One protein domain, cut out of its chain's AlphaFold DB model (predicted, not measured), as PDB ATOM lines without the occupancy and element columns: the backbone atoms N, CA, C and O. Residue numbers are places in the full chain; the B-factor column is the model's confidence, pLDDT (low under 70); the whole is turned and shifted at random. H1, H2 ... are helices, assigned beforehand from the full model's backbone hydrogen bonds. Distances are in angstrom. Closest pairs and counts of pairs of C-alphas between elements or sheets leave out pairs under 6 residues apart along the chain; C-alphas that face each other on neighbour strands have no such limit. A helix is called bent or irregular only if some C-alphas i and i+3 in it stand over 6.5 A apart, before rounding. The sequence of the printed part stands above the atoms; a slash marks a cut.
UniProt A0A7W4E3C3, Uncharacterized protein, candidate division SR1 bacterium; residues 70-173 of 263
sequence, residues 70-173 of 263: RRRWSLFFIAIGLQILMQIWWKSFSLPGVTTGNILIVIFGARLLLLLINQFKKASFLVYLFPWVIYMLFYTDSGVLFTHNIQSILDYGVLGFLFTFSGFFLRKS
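Overview. This is residues 70 to 173 of the 263 residues of an uncharacterized protein of candidate division SR1 bacterium (UniProt A0A7W4E3C3). A flat, loose layer of helices has H5 packed on H2 and on H3, while H1 forms a hairpin with H2 and reaches out as an arm past the first residue of H2. H4 turns across near the first residue of H5, and residues 92 to 97 stick out at the far end of the arm. The printed part has 104 residues, with five named helices in the order H1 to H5 and no named strand, class all helix. It is loose, with a radius of gyration of the C-alphas of 16.2 A and spans of 50 by 39 by 16 A.

Along the chain. H1, residues 73 to 92, begins at C-alpha 73 (140.386, -12.764, 189.297) and is 28.7 A long. H2, residues 103 to 117, is 20.8 A long. H3, residues 125 to 137, is 18.6 A long and irregular: C-alphas 128 and 131 are 7.1 A apart. H4, residues 141 to 151, is 15.2 A long. H5, residues 158 to 172, is 21.3 A long and ends at C-alpha 172 (127.103, -23.139, 171.053).

Arrangement. H5 is the hub. It touches H2 at a steep tilt of 44 degrees, the same way; the closest C-alphas, of Ala 110 and Phe 161, are 5.4 A apart. H5 touches H3 at a shallow tilt of 13 degrees, opposite ways, closest at the C-alphas of Pro 131 and Leu 162, 5.2 A. With residue 158 alone it only just touches H4, with 3 pairs of C-alphas within 8 A, about perpendicular at 90 degrees; the closest C-alphas are those of Thr 147 and Val 158, 6.7 A. H1 and H2, a hairpin, touch through residues 76 to 83 and 104 to 108 alone, at a shallow tilt of 26 degrees, closest at the C-alphas of Ala 79 and Leu 104, 6.6 A. The helix packing is part aligned, part crossed: 2 of these 4 touching pairs are at a shallow tilt. H2 and H3 are apart. Every O i to N i+4 pair is within hydrogen-bond range in H1, H2, H4 and H5; in H3 6 of 9 are.

Size, cuts and confidence. The C-alphas farthest apart, of Ser 94 and Lys 122, are 50.9 A apart. The printed part has no cut and no long link. Its mean pLDDT is 73.5, with 37 residues under 70, among them residues 93 to 101 and 135 to 153.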
ATOM      1  N   ARG A  70     137.562 -18.287 181.072       70.06
ATOM      2  CA  ARG A  70     138.566 -18.509 182.125       70.06
ATOM      3  C   ARG A  70     138.421 -17.453 183.231       70.06
ATOM      4  O   ARG A  70     138.383 -16.255 182.938       70.06
ATOM      5  N   ARG A  71     138.370 -17.900 184.492       65.19
ATOM      6  CA  ARG A  71     138.384 -17.025 185.672       65.19
ATOM      7  C   ARG A  71     139.756 -16.363 185.779       65.19
ATOM      8  O   ARG A  71     140.754 -17.038 186.005       65.19
ATOM      9  N   ARG A  72     139.805 -15.049 185.568       73.06
ATOM     10  CA  ARG A  72     140.984 -14.208 185.813       73.06
ATOM     11  C   ARG A  72     140.612 -13.190 186.879       73.06
ATOM     12  O   ARG A  72     140.166 -12.095 186.553       73.06
ATOM     13  N   TRP A  73     140.750 -13.588 188.140       75.00
ATOM     14  CA  TRP A  73     140.386 -12.764 189.297       75.00
ATOM     15  C   TRP A  73     141.110 -11.415 189.320       75.00
ATOM     16  O   TRP A  73     140.522 -10.421 189.726       75.00
ATOM     17  N   SER A  74     142.330 -11.342 188.777       77.88
ATOM     18  CA  SER A  74     143.059 -10.080 188.616       77.88
ATOM     19  C   SER A  74     142.263  -9.031 187.834       77.88
ATOM     20  O   SER A  74     142.154  -7.893 188.271       77.88
ATOM     21  N   LEU A  75     141.625  -9.415 186.724       72.38
ATOM     22  CA  LEU A  75     140.807  -8.500 185.920       72.38
ATOM     23  C   LEU A  75     139.540  -8.049 186.654       72.38
ATOM     24  O   LEU A  75     139.044  -6.956 186.404       72.38
ATOM     25  N   PHE A  76     139.020  -8.883 187.553       73.06
ATOM     26  CA  PHE A  76     137.854  -8.546 188.362       73.06
ATOM     27  C   PHE A  76     138.188  -7.498 189.424       73.06
ATOM     28  O   PHE A  76     137.495  -6.488 189.510       73.06
ATOM     29  N   PHE A  77     139.275  -7.692 190.173       80.75
ATOM     30  CA  PHE A  77     139.720  -6.701 191.153       80.75
ATOM     31  C   PHE A  77     140.100  -5.376 190.492       80.75
ATOM     32  O   PHE A  77     139.768  -4.323 191.024       80.75
ATOM     33  N   ILE A  78     140.700  -5.416 189.297       81.88
ATOM     34  CA  ILE A  78     140.954  -4.211 188.495       81.88
ATOM     35  C   ILE A  78     139.639  -3.506 188.139       81.88
ATOM     36  O   ILE A  78     139.536  -2.298 188.322       81.88
ATOM     37  N   ALA A  79     138.619  -4.236 187.675       74.31
ATOM     38  CA  ALA A  79     137.326  -3.647 187.320       74.31
ATOM     39  C   ALA A  79     136.602  -3.030 188.530       74.31
ATOM     40  O   ALA A  79     136.054  -1.936 188.412       74.31
ATOM     41  N   ILE A  80     136.632  -3.694 189.692       79.69
ATOM     42  CA  ILE A  80     136.093  -3.142 190.945       79.69
ATOM     43  C   ILE A  80     136.878  -1.904 191.374       79.69
ATOM     44  O   ILE A  80     136.272  -0.890 191.708       79.69
ATOM     45  N   GLY A  81     138.210  -1.967 191.341       83.38
ATOM     46  CA  GLY A  81     139.068  -0.842 191.707       83.38
ATOM     47  C   GLY A  81     138.803   0.381 190.831       83.38
ATOM     48  O   GLY A  81     138.602   1.474 191.353       83.38
ATOM     49  N   LEU A  82     138.698   0.183 189.514       80.19
ATOM     50  CA  LEU A  82     138.284   1.222 188.568       80.19
ATOM     51  C   LEU A  82     136.892   1.765 188.893       80.19
ATOM     52  O   LEU A  82     136.709   2.976 188.888       80.19
ATOM     53  N   GLN A  83     135.924   0.906 189.214       76.69
ATOM     54  CA  GLN A  83     134.570   1.353 189.535       76.69
ATOM     55  C   GLN A  83     134.526   2.237 190.782       76.69
ATOM     56  O   GLN A  83     133.905   3.299 190.762       76.69
ATOM     57  N   ILE A  84     135.194   1.811 191.852       80.56
ATOM     58  CA  ILE A  84     135.278   2.572 193.100       80.56
ATOM     59  C   ILE A  84     135.982   3.906 192.840       80.56
ATOM     60  O   ILE A  84     135.477   4.951 193.244       80.56
ATOM     61  N   LEU A  85     137.102   3.885 192.112       82.62
ATOM     62  CA  LEU A  85     137.844   5.094 191.761       82.62
ATOM     63  C   LEU A  85     136.971   6.089 190.985       82.62
ATOM     64  O   LEU A  85     136.963   7.270 191.320       82.62
ATOM     65  N   MET A  86     136.212   5.615 189.991       75.06
ATOM     66  CA  MET A  86     135.314   6.460 189.199       75.06
ATOM     67  C   MET A  86     134.162   7.024 190.035       75.06
ATOM     68  O   MET A  86     133.807   8.187 189.868       75.06
ATOM     69  N   GLN A  87     133.601   6.248 190.968       74.31
ATOM     70  CA  GLN A  87     132.553   6.737 191.873       74.31
ATOM     71  C   GLN A  87     133.070   7.806 192.842       74.31
ATOM     72  O   GLN A  87     132.380   8.799 193.082       74.31
ATOM     73  N   ILE A  88     134.285   7.630 193.373       78.31
ATOM     74  CA  ILE A  88     134.938   8.631 194.225       78.31
ATOM     75  C   ILE A  88     135.180   9.913 193.424       78.31
ATOM     76  O   ILE A  88     134.754  10.981 193.857       78.31
ATOM     77  N   TRP A  89     135.777   9.798 192.233       77.19
ATOM     78  CA  TRP A  89     135.995  10.929 191.325       77.19
ATOM     79  C   TRP A  89     134.699  11.686 191.019       77.19
ATOM     80  O   TRP A  89     134.666  12.911 191.116       77.19
ATOM     81  N   TRP A  90     133.615  10.970 190.705       69.88
ATOM     82  CA  TRP A  90     132.314  11.572 190.404       69.88
ATOM     83  C   TRP A  90     131.742  12.355 191.591       69.88
ATOM     84  O   TRP A  90     131.279  13.486 191.435       69.88
ATOM     85  N   LYS A  91     131.818  11.776 192.798       70.62
ATOM     86  CA  LYS A  91     131.345  12.415 194.033       70.62
ATOM     87  C   LYS A  91     132.150  13.674 194.376       70.62
ATOM     88  O   LYS A  91     131.571  14.635 194.870       70.62
ATOM     89  N   SER A  92     133.454  13.679 194.100       73.81
ATOM     90  CA  SER A  92     134.341  14.819 194.368       73.81
ATOM     91  C   SER A  92     134.077  16.040 193.481       73.81
ATOM     92  O   SER A  92     134.355  17.151 193.916       73.81
ATOM     93  N   PHE A  93     133.530  15.860 192.275       68.62
ATOM     94  CA  PHE A  93     133.252  16.955 191.333       68.62
ATOM     95  C   PHE A  93     131.790  17.436 191.333       68.62
ATOM     96  O   PHE A  93     131.425  18.259 190.498       68.62
ATOM     97  N   SER A  94     130.949  16.940 192.252       55.88
ATOM     98  CA  SER A  94     129.539  17.350 192.397       55.88
ATOM     99  C   SER A  94     128.727  17.296 191.092       55.88
ATOM    100  O   SER A  94     127.763  18.042 190.920       55.88
ATOM    101  N   LEU A  95     129.103  16.413 190.163       57.91
ATOM    102  CA  LEU A  95     128.418  16.277 188.883       57.91
ATOM    103  C   LEU A  95     127.044  15.616 189.105       57.91
ATOM    104  O   LEU A  95     126.971  14.562 189.748       57.91
ATOM    105  N   PRO A  96     125.945  16.190 188.582       46.56
ATOM    106  CA  PRO A  96     124.629  15.573 188.681       46.56
ATOM    107  C   PRO A  96     124.626  14.238 187.921       46.56
ATOM    108  O   PRO A  96     124.822  14.191 186.709       46.56
ATOM    109  N   GLY A  97     124.424  13.135 188.643       50.97
ATOM    110  CA  GLY A  97     124.385  11.787 188.078       50.97
ATOM    111  C   GLY A  97     124.149  10.734 189.157       50.97
ATOM    112  O   GLY A  97     124.708  10.817 190.249       50.97
ATOM    113  N   VAL A  98     123.285   9.760 188.869       51.06
ATOM    114  CA  VAL A  98     122.957   8.663 189.789       51.06
ATOM    115  C   VAL A  98     124.156   7.718 189.892       51.06
ATOM    116  O   VAL A  98     124.769   7.372 188.884       51.06
ATOM    117  N   THR A  99     124.476   7.271 191.106       51.34
ATOM    118  CA  THR A  99     125.493   6.250 191.389       51.34
ATOM    119  C   THR A  99     125.013   4.866 190.942       51.34
ATOM    120  O   THR A  99     124.727   4.003 191.773       51.34
ATOM    121  N   THR A 100     124.872   4.644 189.637       55.94
ATOM    122  CA  THR A 100     124.528   3.326 189.099       55.94
ATOM    123  C   THR A 100     125.766   2.433 189.027       55.94
ATOM    124  O   THR A 100     126.920   2.878 188.953       55.94
ATOM    125  N   GLY A 101     125.535   1.125 189.111       55.84
ATOM    126  CA  GLY A 101     126.544   0.123 188.827       55.84
ATOM    127  C   GLY A 101     126.902   0.159 187.347       55.84
ATOM    128  O   GLY A 101     126.057  -0.107 186.494       55.84
ATOM    129  N   ASN A 102     128.167   0.452 187.061       71.12
ATOM    130  CA  ASN A 102     128.685   0.568 185.703       71.12
ATOM    131  C   ASN A 102     128.537  -0.745 184.923       71.12
ATOM    132  O   ASN A 102     128.537  -1.842 185.498       71.12
ATOM    133  N   ILE A 103     128.527  -0.639 183.594       77.88
ATOM    134  CA  ILE A 103     128.462  -1.752 182.641       77.88
ATOM    135  C   ILE A 103     129.427  -2.906 182.963       77.88
ATOM    136  O   ILE A 103     129.138  -4.072 182.686       77.88
ATOM    137  N   LEU A 104     130.566  -2.606 183.591       78.50
ATOM    138  CA  LEU A 104     131.562  -3.590 184.015       78.50
ATOM    139  C   LEU A 104     130.996  -4.642 184.981       78.50
ATOM    140  O   LEU A 104     131.326  -5.824 184.847       78.50
ATOM    141  N   ILE A 105     130.123  -4.243 185.911       79.12
ATOM    142  CA  ILE A 105     129.490  -5.159 186.875       79.12
ATOM    143  C   ILE A 105     128.568  -6.129 186.136       79.12
ATOM    144  O   ILE A 105     128.606  -7.336 186.382       79.12
ATOM    145  N   VAL A 106     127.800  -5.619 185.170       83.38
ATOM    146  CA  VAL A 106     126.905  -6.420 184.326       83.38
ATOM    147  C   VAL A 106     127.696  -7.430 183.497       83.38
ATOM    148  O   VAL A 106     127.370  -8.618 183.493       83.38
ATOM    149  N   ILE A 107     128.786  -6.997 182.853       85.12
ATOM    150  CA  ILE A 107     129.675  -7.881 182.082       85.12
ATOM    151  C   ILE A 107     130.248  -8.985 182.976       85.12
ATOM    152  O   ILE A 107     130.302 -10.152 182.573       85.12
ATOM    153  N   PHE A 108     130.683  -8.641 184.187       83.62
ATOM    154  CA  PHE A 108     131.227  -9.617 185.122       83.62
ATOM    155  C   PHE A 108     130.170 -10.628 185.582       83.62
ATOM    156  O   PHE A 108     130.396 -11.837 185.470       83.62
ATOM    157  N   GLY A 109     129.004 -10.152 186.026       83.88
ATOM    158  CA  GLY A 109     127.887 -11.004 186.432       83.88
ATOM    159  C   GLY A 109     127.443 -11.935 185.303       83.88
ATOM    160  O   GLY A 109     127.280 -13.139 185.511       83.88
ATOM    161  N   ALA A 110     127.349 -11.419 184.075       87.44
ATOM    162  CA  ALA A 110     127.002 -12.219 182.906       87.44
ATOM    163  C   ALA A 110     128.054 -13.304 182.617       87.44
ATOM    164  O   ALA A 110     127.701 -14.439 182.294       87.44
ATOM    165  N   ARG A 111     129.351 -13.012 182.793       86.81
ATOM    166  CA  ARG A 111     130.420 -14.017 182.652       86.81
ATOM    167  C   ARG A 111     130.381 -15.089 183.739       86.81
ATOM    168  O   ARG A 111     130.661 -16.245 183.426       86.81
ATOM    169  N   LEU A 112     130.049 -14.733 184.981       85.31
ATOM    170  CA  LEU A 112     129.846 -15.711 186.056       85.31
ATOM    171  C   LEU A 112     128.659 -16.632 185.758       85.31
ATOM    172  O   LEU A 112     128.785 -17.849 185.881       85.31
ATOM    173  N   LEU A 113     127.540 -16.083 185.287       86.06
ATOM    174  CA  LEU A 113     126.388 -16.889 184.878       86.06
ATOM    175  C   LEU A 113     126.733 -17.809 183.704       86.06
ATOM    176  O   LEU A 113     126.415 -18.995 183.736       86.06
ATOM    177  N   LEU A 114     127.452 -17.308 182.698       87.25
ATOM    178  CA  LEU A 114     127.907 -18.134 181.578       87.25
ATOM    179  C   LEU A 114     128.858 -19.254 182.006       87.25
ATOM    180  O   LEU A 114     128.832 -20.327 181.408       87.25
ATOM    181  N   LEU A 115     129.672 -19.042 183.040       85.12
ATOM    182  CA  LEU A 115     130.498 -20.094 183.628       85.12
ATOM    183  C   LEU A 115     129.658 -21.237 184.197       85.12
ATOM    184  O   LEU A 115     130.024 -22.393 183.990       85.12
ATOM    185  N   LEU A 116     128.553 -20.919 184.875       83.62
ATOM    186  CA  LEU A 116     127.605 -21.907 185.395       83.62
ATOM    187  C   LEU A 116     126.880 -22.617 184.245       83.62
ATOM    188  O   LEU A 116     126.855 -23.843 184.186       83.62
ATOM    189  N   ILE A 117     126.375 -21.854 183.271       83.06
ATOM    190  CA  ILE A 117     125.632 -22.394 182.121       83.06
ATOM    191  C   ILE A 117     126.524 -23.290 181.246       83.06
ATOM    192  O   ILE A 117     126.077 -24.313 180.732       83.06
ATOM    193  N   ASN A 118     127.804 -22.950 181.081       83.06
ATOM    194  CA  ASN A 118     128.724 -23.725 180.248       83.06
ATOM    195  C   ASN A 118     129.061 -25.114 180.831       83.06
ATOM    196  O   ASN A 118     129.611 -25.946 180.108       83.06
ATOM    197  N   GLN A 119     128.723 -25.390 182.097       79.38
ATOM    198  CA  GLN A 119     128.853 -26.729 182.685       79.38
ATOM    199  C   GLN A 119     127.842 -27.721 182.088       79.38
ATOM    200  O   GLN A 119     128.103 -28.926 182.044       79.38
ATOM    201  N   PHE A 120     126.721 -27.233 181.548       75.12
ATOM    202  CA  PHE A 120     125.713 -28.074 180.913       75.12
ATOM    203  C   PHE A 120     126.153 -28.467 179.490       75.12
ATOM    204  O   PHE A 120     126.219 -27.646 178.571       75.12
ATOM    205  N   LYS A 121     126.475 -29.756 179.293       64.25
ATOM    206  CA  LYS A 121     126.980 -30.292 178.009       64.25
ATOM    207  C   LYS A 121     125.914 -30.381 176.909       64.25
ATOM    208  O   LYS A 121     126.266 -30.285 175.735       64.25
ATOM    209  N   LYS A 122     124.635 -30.550 177.267       67.19
ATOM    210  CA  LYS A 122     123.499 -30.608 176.331       67.19
ATOM    211  C   LYS A 122     122.496 -29.511 176.682       67.19
ATOM    212  O   LYS A 122     121.889 -29.557 177.744       67.19
ATOM    213  N   ALA A 123     122.324 -28.546 175.782       66.88
ATOM    214  CA  ALA A 123     121.260 -27.553 175.866       66.88
ATOM    215  C   ALA A 123     120.112 -27.977 174.940       66.88
ATOM    216  O   ALA A 123     120.346 -28.261 173.761       66.88
ATOM    217  N   SER A 124     118.884 -28.034 175.463       71.62
ATOM    218  CA  SER A 124     117.690 -28.251 174.640       71.62
ATOM    219  C   SER A 124     117.461 -27.055 173.707       71.62
ATOM    220  O   SER A 124     117.969 -25.958 173.948       71.62
ATOM    221  N   PHE A 125     116.692 -27.235 172.627       69.62
ATOM    222  CA  PHE A 125     116.411 -26.138 171.690       69.62
ATOM    223  C   PHE A 125     115.704 -24.945 172.374       69.62
ATOM    224  O   PHE A 125     115.913 -23.801 171.978       69.62
ATOM    225  N   LEU A 126     114.933 -25.204 173.438       67.31
ATOM    226  CA  LEU A 126     114.234 -24.193 174.241       67.31
ATOM    227  C   LEU A 126     115.195 -23.199 174.902       67.31
ATOM    228  O   LEU A 126     114.867 -22.025 175.053       67.31
ATOM    229  N   VAL A 127     116.415 -23.632 175.225       76.88
ATOM    230  CA  VAL A 127     117.440 -22.770 175.825       76.88
ATOM    231  C   VAL A 127     117.866 -21.648 174.866       76.88
ATOM    232  O   VAL A 127     118.240 -20.568 175.306       76.88
ATOM    233  N   TYR A 128     117.743 -21.840 173.551       74.12
ATOM    234  CA  TYR A 128     118.064 -20.803 172.563       74.12
ATOM    235  C   TYR A 128     116.954 -19.744 172.435       74.12
ATOM    236  O   TYR A 128     117.227 -18.630 171.994       74.12
ATOM    237  N   LEU A 129     115.721 -20.068 172.847       71.25
ATOM    238  CA  LEU A 129     114.604 -19.118 172.959       71.25
ATOM    239  C   LEU A 129     114.626 -18.348 174.285       71.25
ATOM    240  O   LEU A 129     113.964 -17.322 174.407       71.25
ATOM    241  N   PHE A 130     115.403 -18.816 175.262       75.88
ATOM    242  CA  PHE A 130     115.470 -18.269 176.616       75.88
ATOM    243  C   PHE A 130     115.657 -16.747 176.675       75.88
ATOM    244  O   PHE A 130     114.901 -16.118 177.415       75.88
ATOM    245  N   PRO A 131     116.555 -16.108 175.888       74.06
ATOM    246  CA  PRO A 131     116.697 -14.655 175.946       74.06
ATOM    247  C   PRO A 131     115.428 -13.919 175.503       74.06
ATOM    248  O   PRO A 131     115.102 -12.865 176.037       74.06
ATOM    249  N   TRP A 132     114.697 -14.484 174.543       69.38
ATOM    250  CA  TRP A 132     113.452 -13.912 174.041       69.38
ATOM    251  C   TRP A 132     112.288 -14.132 175.015       69.38
ATOM    252  O   TRP A 132     111.561 -13.194 175.322       69.38
ATOM    253  N   VAL A 133     112.153 -15.344 175.562       71.81
ATOM    254  CA  VAL A 133     111.082 -15.692 176.514       71.81
ATOM    255  C   VAL A 133     111.217 -14.902 177.811       71.81
ATOM    256  O   VAL A 133     110.245 -14.303 178.261       71.81
ATOM    257  N   ILE A 134     112.422 -14.842 178.386       72.81
ATOM    258  CA  ILE A 134     112.679 -14.034 179.585       72.81
ATOM    259  C   ILE A 134     112.333 -12.575 179.335       72.81
ATOM    260  O   ILE A 134     111.726 -11.921 180.177       72.81
ATOM    261  N   TYR A 135     112.703 -12.071 178.165       69.62
ATOM    262  CA  TYR A 135     112.423 -10.701 177.805       69.62
ATOM    263  C   TYR A 135     110.908 -10.420 177.715       69.62
ATOM    264  O   TYR A 135     110.436  -9.439 178.284       69.62
ATOM    265  N   MET A 136     110.129 -11.312 177.090       67.25
ATOM    266  CA  MET A 136     108.663 -11.200 177.029       67.25
ATOM    267  C   MET A 136     108.009 -11.258 178.417       67.25
ATOM    268  O   MET A 136     107.074 -10.507 178.683       67.25
ATOM    269  N   LEU A 137     108.526 -12.098 179.318       65.81
ATOM    270  CA  LEU A 137     108.044 -12.176 180.702       65.81
ATOM    271  C   LEU A 137     108.284 -10.866 181.465       65.81
ATOM    272  O   LEU A 137     107.421 -10.427 182.226       65.81
ATOM    273  N   PHE A 138     109.417 -10.207 181.211       64.50
ATOM    274  CA  PHE A 138     109.751  -8.915 181.811       64.50
ATOM    275  C   PHE A 138     109.021  -7.715 181.188       64.50
ATOM    276  O   PHE A 138     109.135  -6.612 181.716       64.50
ATOM    277  N   TYR A 139     108.255  -7.910 180.111       60.91
ATOM    278  CA  TYR A 139     107.442  -6.854 179.500       60.91
ATOM    279  C   TYR A 139     106.033  -6.727 180.120       60.91
ATOM    280  O   TYR A 139     105.297  -5.800 179.797       60.91
ATOM    281  N   THR A 140     105.649  -7.631 181.025       60.94
ATOM    282  CA  THR A 140     104.419  -7.484 181.823       60.94
ATOM    283  C   THR A 140     104.527  -6.291 182.780       60.94
ATOM    284  O   THR A 140     105.635  -5.922 183.161       60.94
ATOM    285  N   ASP A 141     103.411  -5.689 183.209       54.41
ATOM    286  CA  ASP A 141     103.421  -4.508 184.102       54.41
ATOM    287  C   ASP A 141     104.240  -4.735 185.390       54.41
ATOM    288  O   ASP A 141     104.950  -3.844 185.864       54.41
ATOM    289  N   SER A 142     104.236  -5.963 185.914       54.69
ATOM    290  CA  SER A 142     105.081  -6.387 187.039       54.69
ATOM    291  C   SER A 142     106.561  -6.541 186.659       54.69
ATOM    292  O   SER A 142     107.450  -6.181 187.434       54.69
ATOM    293  N   GLY A 143     106.845  -7.020 185.448       58.66
ATOM    294  CA  GLY A 143     108.185  -7.079 184.867       58.66
ATOM    295  C   GLY A 143     108.793  -5.700 184.586       58.66
ATOM    296  O   GLY A 143     109.998  -5.521 184.774       58.66
ATOM    297  N   VAL A 144     107.980  -4.703 184.227       61.22
ATOM    298  CA  VAL A 144     108.421  -3.309 184.041       61.22
ATOM    299  C   VAL A 144     108.897  -2.715 185.366       61.22
ATOM    300  O   VAL A 144     109.958  -2.096 185.410       61.22
ATOM    301  N   LEU A 145     108.183  -2.965 186.467       57.75
ATOM    302  CA  LEU A 145     108.613  -2.526 187.799       57.75
ATOM    303  C   LEU A 145     109.923  -3.210 188.224       57.75
ATOM    304  O   LEU A 145     110.848  -2.562 188.710       57.75
ATOM    305  N   PHE A 146     110.033  -4.520 187.992       60.03
ATOM    306  CA  PHE A 146     111.245  -5.279 188.304       60.03
ATOM    307  C   PHE A 146     112.451  -4.821 187.475       60.03
ATOM    308  O   PHE A 146     113.539  -4.613 188.010       60.03
ATOM    309  N   THR A 147     112.268  -4.624 186.170       63.56
ATOM    310  CA  THR A 147     113.332  -4.130 185.288       63.56
ATOM    311  C   THR A 147     113.728  -2.702 185.628       63.56
ATOM    312  O   THR A 147     114.922  -2.420 185.625       63.56
ATOM    313  N   HIS A 148     112.782  -1.841 186.009       65.38
ATOM    314  CA  HIS A 148     113.062  -0.488 186.490       65.38
ATOM    315  C   HIS A 148     113.878  -0.496 187.795       65.38
ATOM    316  O   HIS A 148     114.865   0.228 187.911       65.38
ATOM    317  N   ASN A 149     113.536  -1.376 188.743       65.69
ATOM    318  CA  ASN A 149     114.280  -1.546 189.997       65.69
ATOM    319  C   ASN A 149     115.687  -2.120 189.788       65.69
ATOM    320  O   ASN A 149     116.608  -1.794 190.527       65.69
ATOM    321  N   ILE A 150     115.881  -2.977 188.784       66.81
ATOM    322  CA  ILE A 150     117.223  -3.439 188.424       66.81
ATOM    323  C   ILE A 150     117.984  -2.345 187.675       66.81
ATOM    324  O   ILE A 150     119.180  -2.195 187.892       66.81
ATOM    325  N   GLN A 151     117.322  -1.582 186.808       67.81
ATOM    326  CA  GLN A 151     117.950  -0.526 186.014       67.81
ATOM    327  C   GLN A 151     118.414   0.661 186.869       67.81
ATOM    328  O   GLN A 151     119.369   1.337 186.495       67.81
ATOM    329  N   SER A 152     117.800   0.889 188.033       62.94
ATOM    330  CA  SER A 152     118.297   1.863 189.012       62.94
ATOM    331  C   SER A 152     119.595   1.419 189.701       62.94
ATOM    332  O   SER A 152     120.326   2.259 190.219       62.94
ATOM    333  N   ILE A 153     119.907   0.118 189.681       65.19
ATOM    334  CA  ILE A 153     121.104  -0.465 190.303       65.19
ATOM    335  C   ILE A 153     122.180  -0.785 189.256       65.19
ATOM    336  O   ILE A 153     123.365  -0.591 189.514       65.19
ATOM    337  N   LEU A 154     121.790  -1.288 188.085       70.81
ATOM    338  CA  LEU A 154     122.671  -1.762 187.021       70.81
ATOM    339  C   LEU A 154     122.388  -1.027 185.716       70.81
ATOM    340  O   LEU A 154     121.256  -1.039 185.226       70.81
ATOM    341  N   ASP A 155     123.440  -0.509 185.088       69.25
ATOM    342  CA  ASP A 155     123.341   0.095 183.764       69.25
ATOM    343  C   ASP A 155     122.702  -0.889 182.769       69.25
ATOM    344  O   ASP A 155     123.206  -1.989 182.529       69.25
ATOM    345  N   TYR A 156     121.570  -0.478 182.185       71.44
ATOM    346  CA  TYR A 156     120.754  -1.247 181.227       71.44
ATOM    347  C   TYR A 156     120.106  -2.538 181.769       71.44
ATOM    348  O   TYR A 156     119.472  -3.282 181.013       71.44
ATOM    349  N   GLY A 157     120.235  -2.805 183.070       77.81
ATOM    350  CA  GLY A 157     119.586  -3.901 183.781       77.81
ATOM    351  C   GLY A 157     119.705  -5.280 183.119       77.81
ATOM    352  O   GLY A 157     120.791  -5.750 182.776       77.81
ATOM    353  N   VAL A 158     118.564  -5.957 182.954       81.44
ATOM    354  CA  VAL A 158     118.496  -7.344 182.451       81.44
ATOM    355  C   VAL A 158     118.962  -7.463 180.993       81.44
ATOM    356  O   VAL A 158     119.485  -8.508 180.598       81.44
ATOM    357  N   LEU A 159     118.857  -6.392 180.194       81.75
ATOM    358  CA  LEU A 159     119.252  -6.406 178.778       81.75
ATOM    359  C   LEU A 159     120.716  -6.801 178.594       81.75
ATOM    360  O   LEU A 159     121.046  -7.510 177.640       81.75
ATOM    361  N   GLY A 160     121.585  -6.410 179.529       85.25
ATOM    362  CA  GLY A 160     123.000  -6.738 179.437       85.25
ATOM    363  C   GLY A 160     123.277  -8.242 179.461       85.25
ATOM    364  O   GLY A 160     124.058  -8.774 178.663       85.25
ATOM    365  N   PHE A 161     122.555  -8.953 180.323       86.94
ATOM    366  CA  PHE A 161     122.620 -10.406 180.419       86.94
ATOM    367  C   PHE A 161     122.058 -11.073 179.161       86.94
ATOM    368  O   PHE A 161     122.679 -11.989 178.626       86.94
ATOM    369  N   LEU A 162     120.937 -10.571 178.639       87.88
ATOM    370  CA  LEU A 162     120.266 -11.132 177.463       87.88
ATOM    371  C   LEU A 162     121.121 -11.035 176.192       87.88
ATOM    372  O   LEU A 162     121.268 -12.033 175.479       87.88
ATOM    373  N   PHE A 163     121.758  -9.886 175.938       88.50
ATOM    374  CA  PHE A 163     122.707  -9.751 174.824       88.50
ATOM    375  C   PHE A 163     123.896 -10.701 174.982       88.50
ATOM    376  O   PHE A 163     124.295 -11.367 174.022       88.50
ATOM    377  N   THR A 164     124.415 -10.845 176.202       89.50
ATOM    378  CA  THR A 164     125.523 -11.764 176.481       89.50
ATOM    379  C   THR A 164     125.121 -13.227 176.247       89.50
ATOM    380  O   THR A 164     125.857 -13.987 175.611       89.50
ATOM    381  N   PHE A 165     123.923 -13.632 176.671       88.06
ATOM    382  CA  PHE A 165     123.397 -14.977 176.428       88.06
ATOM    383  C   PHE A 165     123.164 -15.257 174.943       88.06
ATOM    384  O   PHE A 165     123.528 -16.335 174.469       88.06
ATOM    385  N   SER A 166     122.649 -14.287 174.187       85.56
ATOM    386  CA  SER A 166     122.452 -14.440 172.740       85.56
ATOM    387  C   SER A 166     123.766 -14.757 172.001       85.56
ATOM    388  O   SER A 166     123.804 -15.656 171.158       85.56
ATOM    389  N   GLY A 167     124.875 -14.106 172.380       85.50
ATOM    390  CA  GLY A 167     126.202 -14.381 171.824       85.50
ATOM    391  C   GLY A 167     126.735 -15.766 172.194       85.50
ATOM    392  O   GLY A 167     127.298 -16.465 171.346       85.50
ATOM    393  N   PHE A 168     126.517 -16.197 173.438       87.31
ATOM    394  CA  PHE A 168     126.906 -17.531 173.899       87.31
ATOM    395  C   PHE A 168     126.141 -18.643 173.168       87.31
ATOM    396  O   PHE A 168     126.756 -19.582 172.651       87.31
ATOM    397  N   PHE A 169     124.815 -18.525 173.075       84.69
ATOM    398  CA  PHE A 169     123.974 -19.512 172.404       84.69
ATOM    399  C   PHE A 169     124.248 -19.574 170.903       84.69
ATOM    400  O   PHE A 169     124.392 -20.671 170.359       84.69
ATOM    401  N   LEU A 170     124.465 -18.428 170.249       83.88
ATOM    402  CA  LEU A 170     124.869 -18.420 168.845       83.88
ATOM    403  C   LEU A 170     126.168 -19.206 168.626       83.88
ATOM    404  O   LEU A 170     126.276 -19.948 167.653       83.88
ATOM    405  N   ARG A 171     127.142 -19.106 169.534       82.88
ATOM    406  CA  ARG A 171     128.385 -19.880 169.428       82.88
ATOM    407  C   ARG A 171     128.196 -21.373 169.702       82.88
ATOM    408  O   ARG A 171     128.834 -22.188 169.041       82.88
ATOM    409  N   LYS A 172     127.368 -21.736 170.684       83.00
ATOM    410  CA  LYS A 172     127.103 -23.139 171.053       83.00
ATOM    411  C   LYS A 172     126.201 -23.874 170.063       83.00
ATOM    412  O   LYS A 172     126.182 -25.101 170.082       83.00
ATOM    413  N   SER A 173     125.484 -23.143 169.215       79.44
ATOM    414  CA  SER A 173     124.573 -23.715 168.229       79.44
ATOM    415  C   SER A 173     125.279 -24.695 167.278       79.44
ATOM    416  O   SER A 173     126.222 -24.357 166.555       79.44
TER     417      SER A 173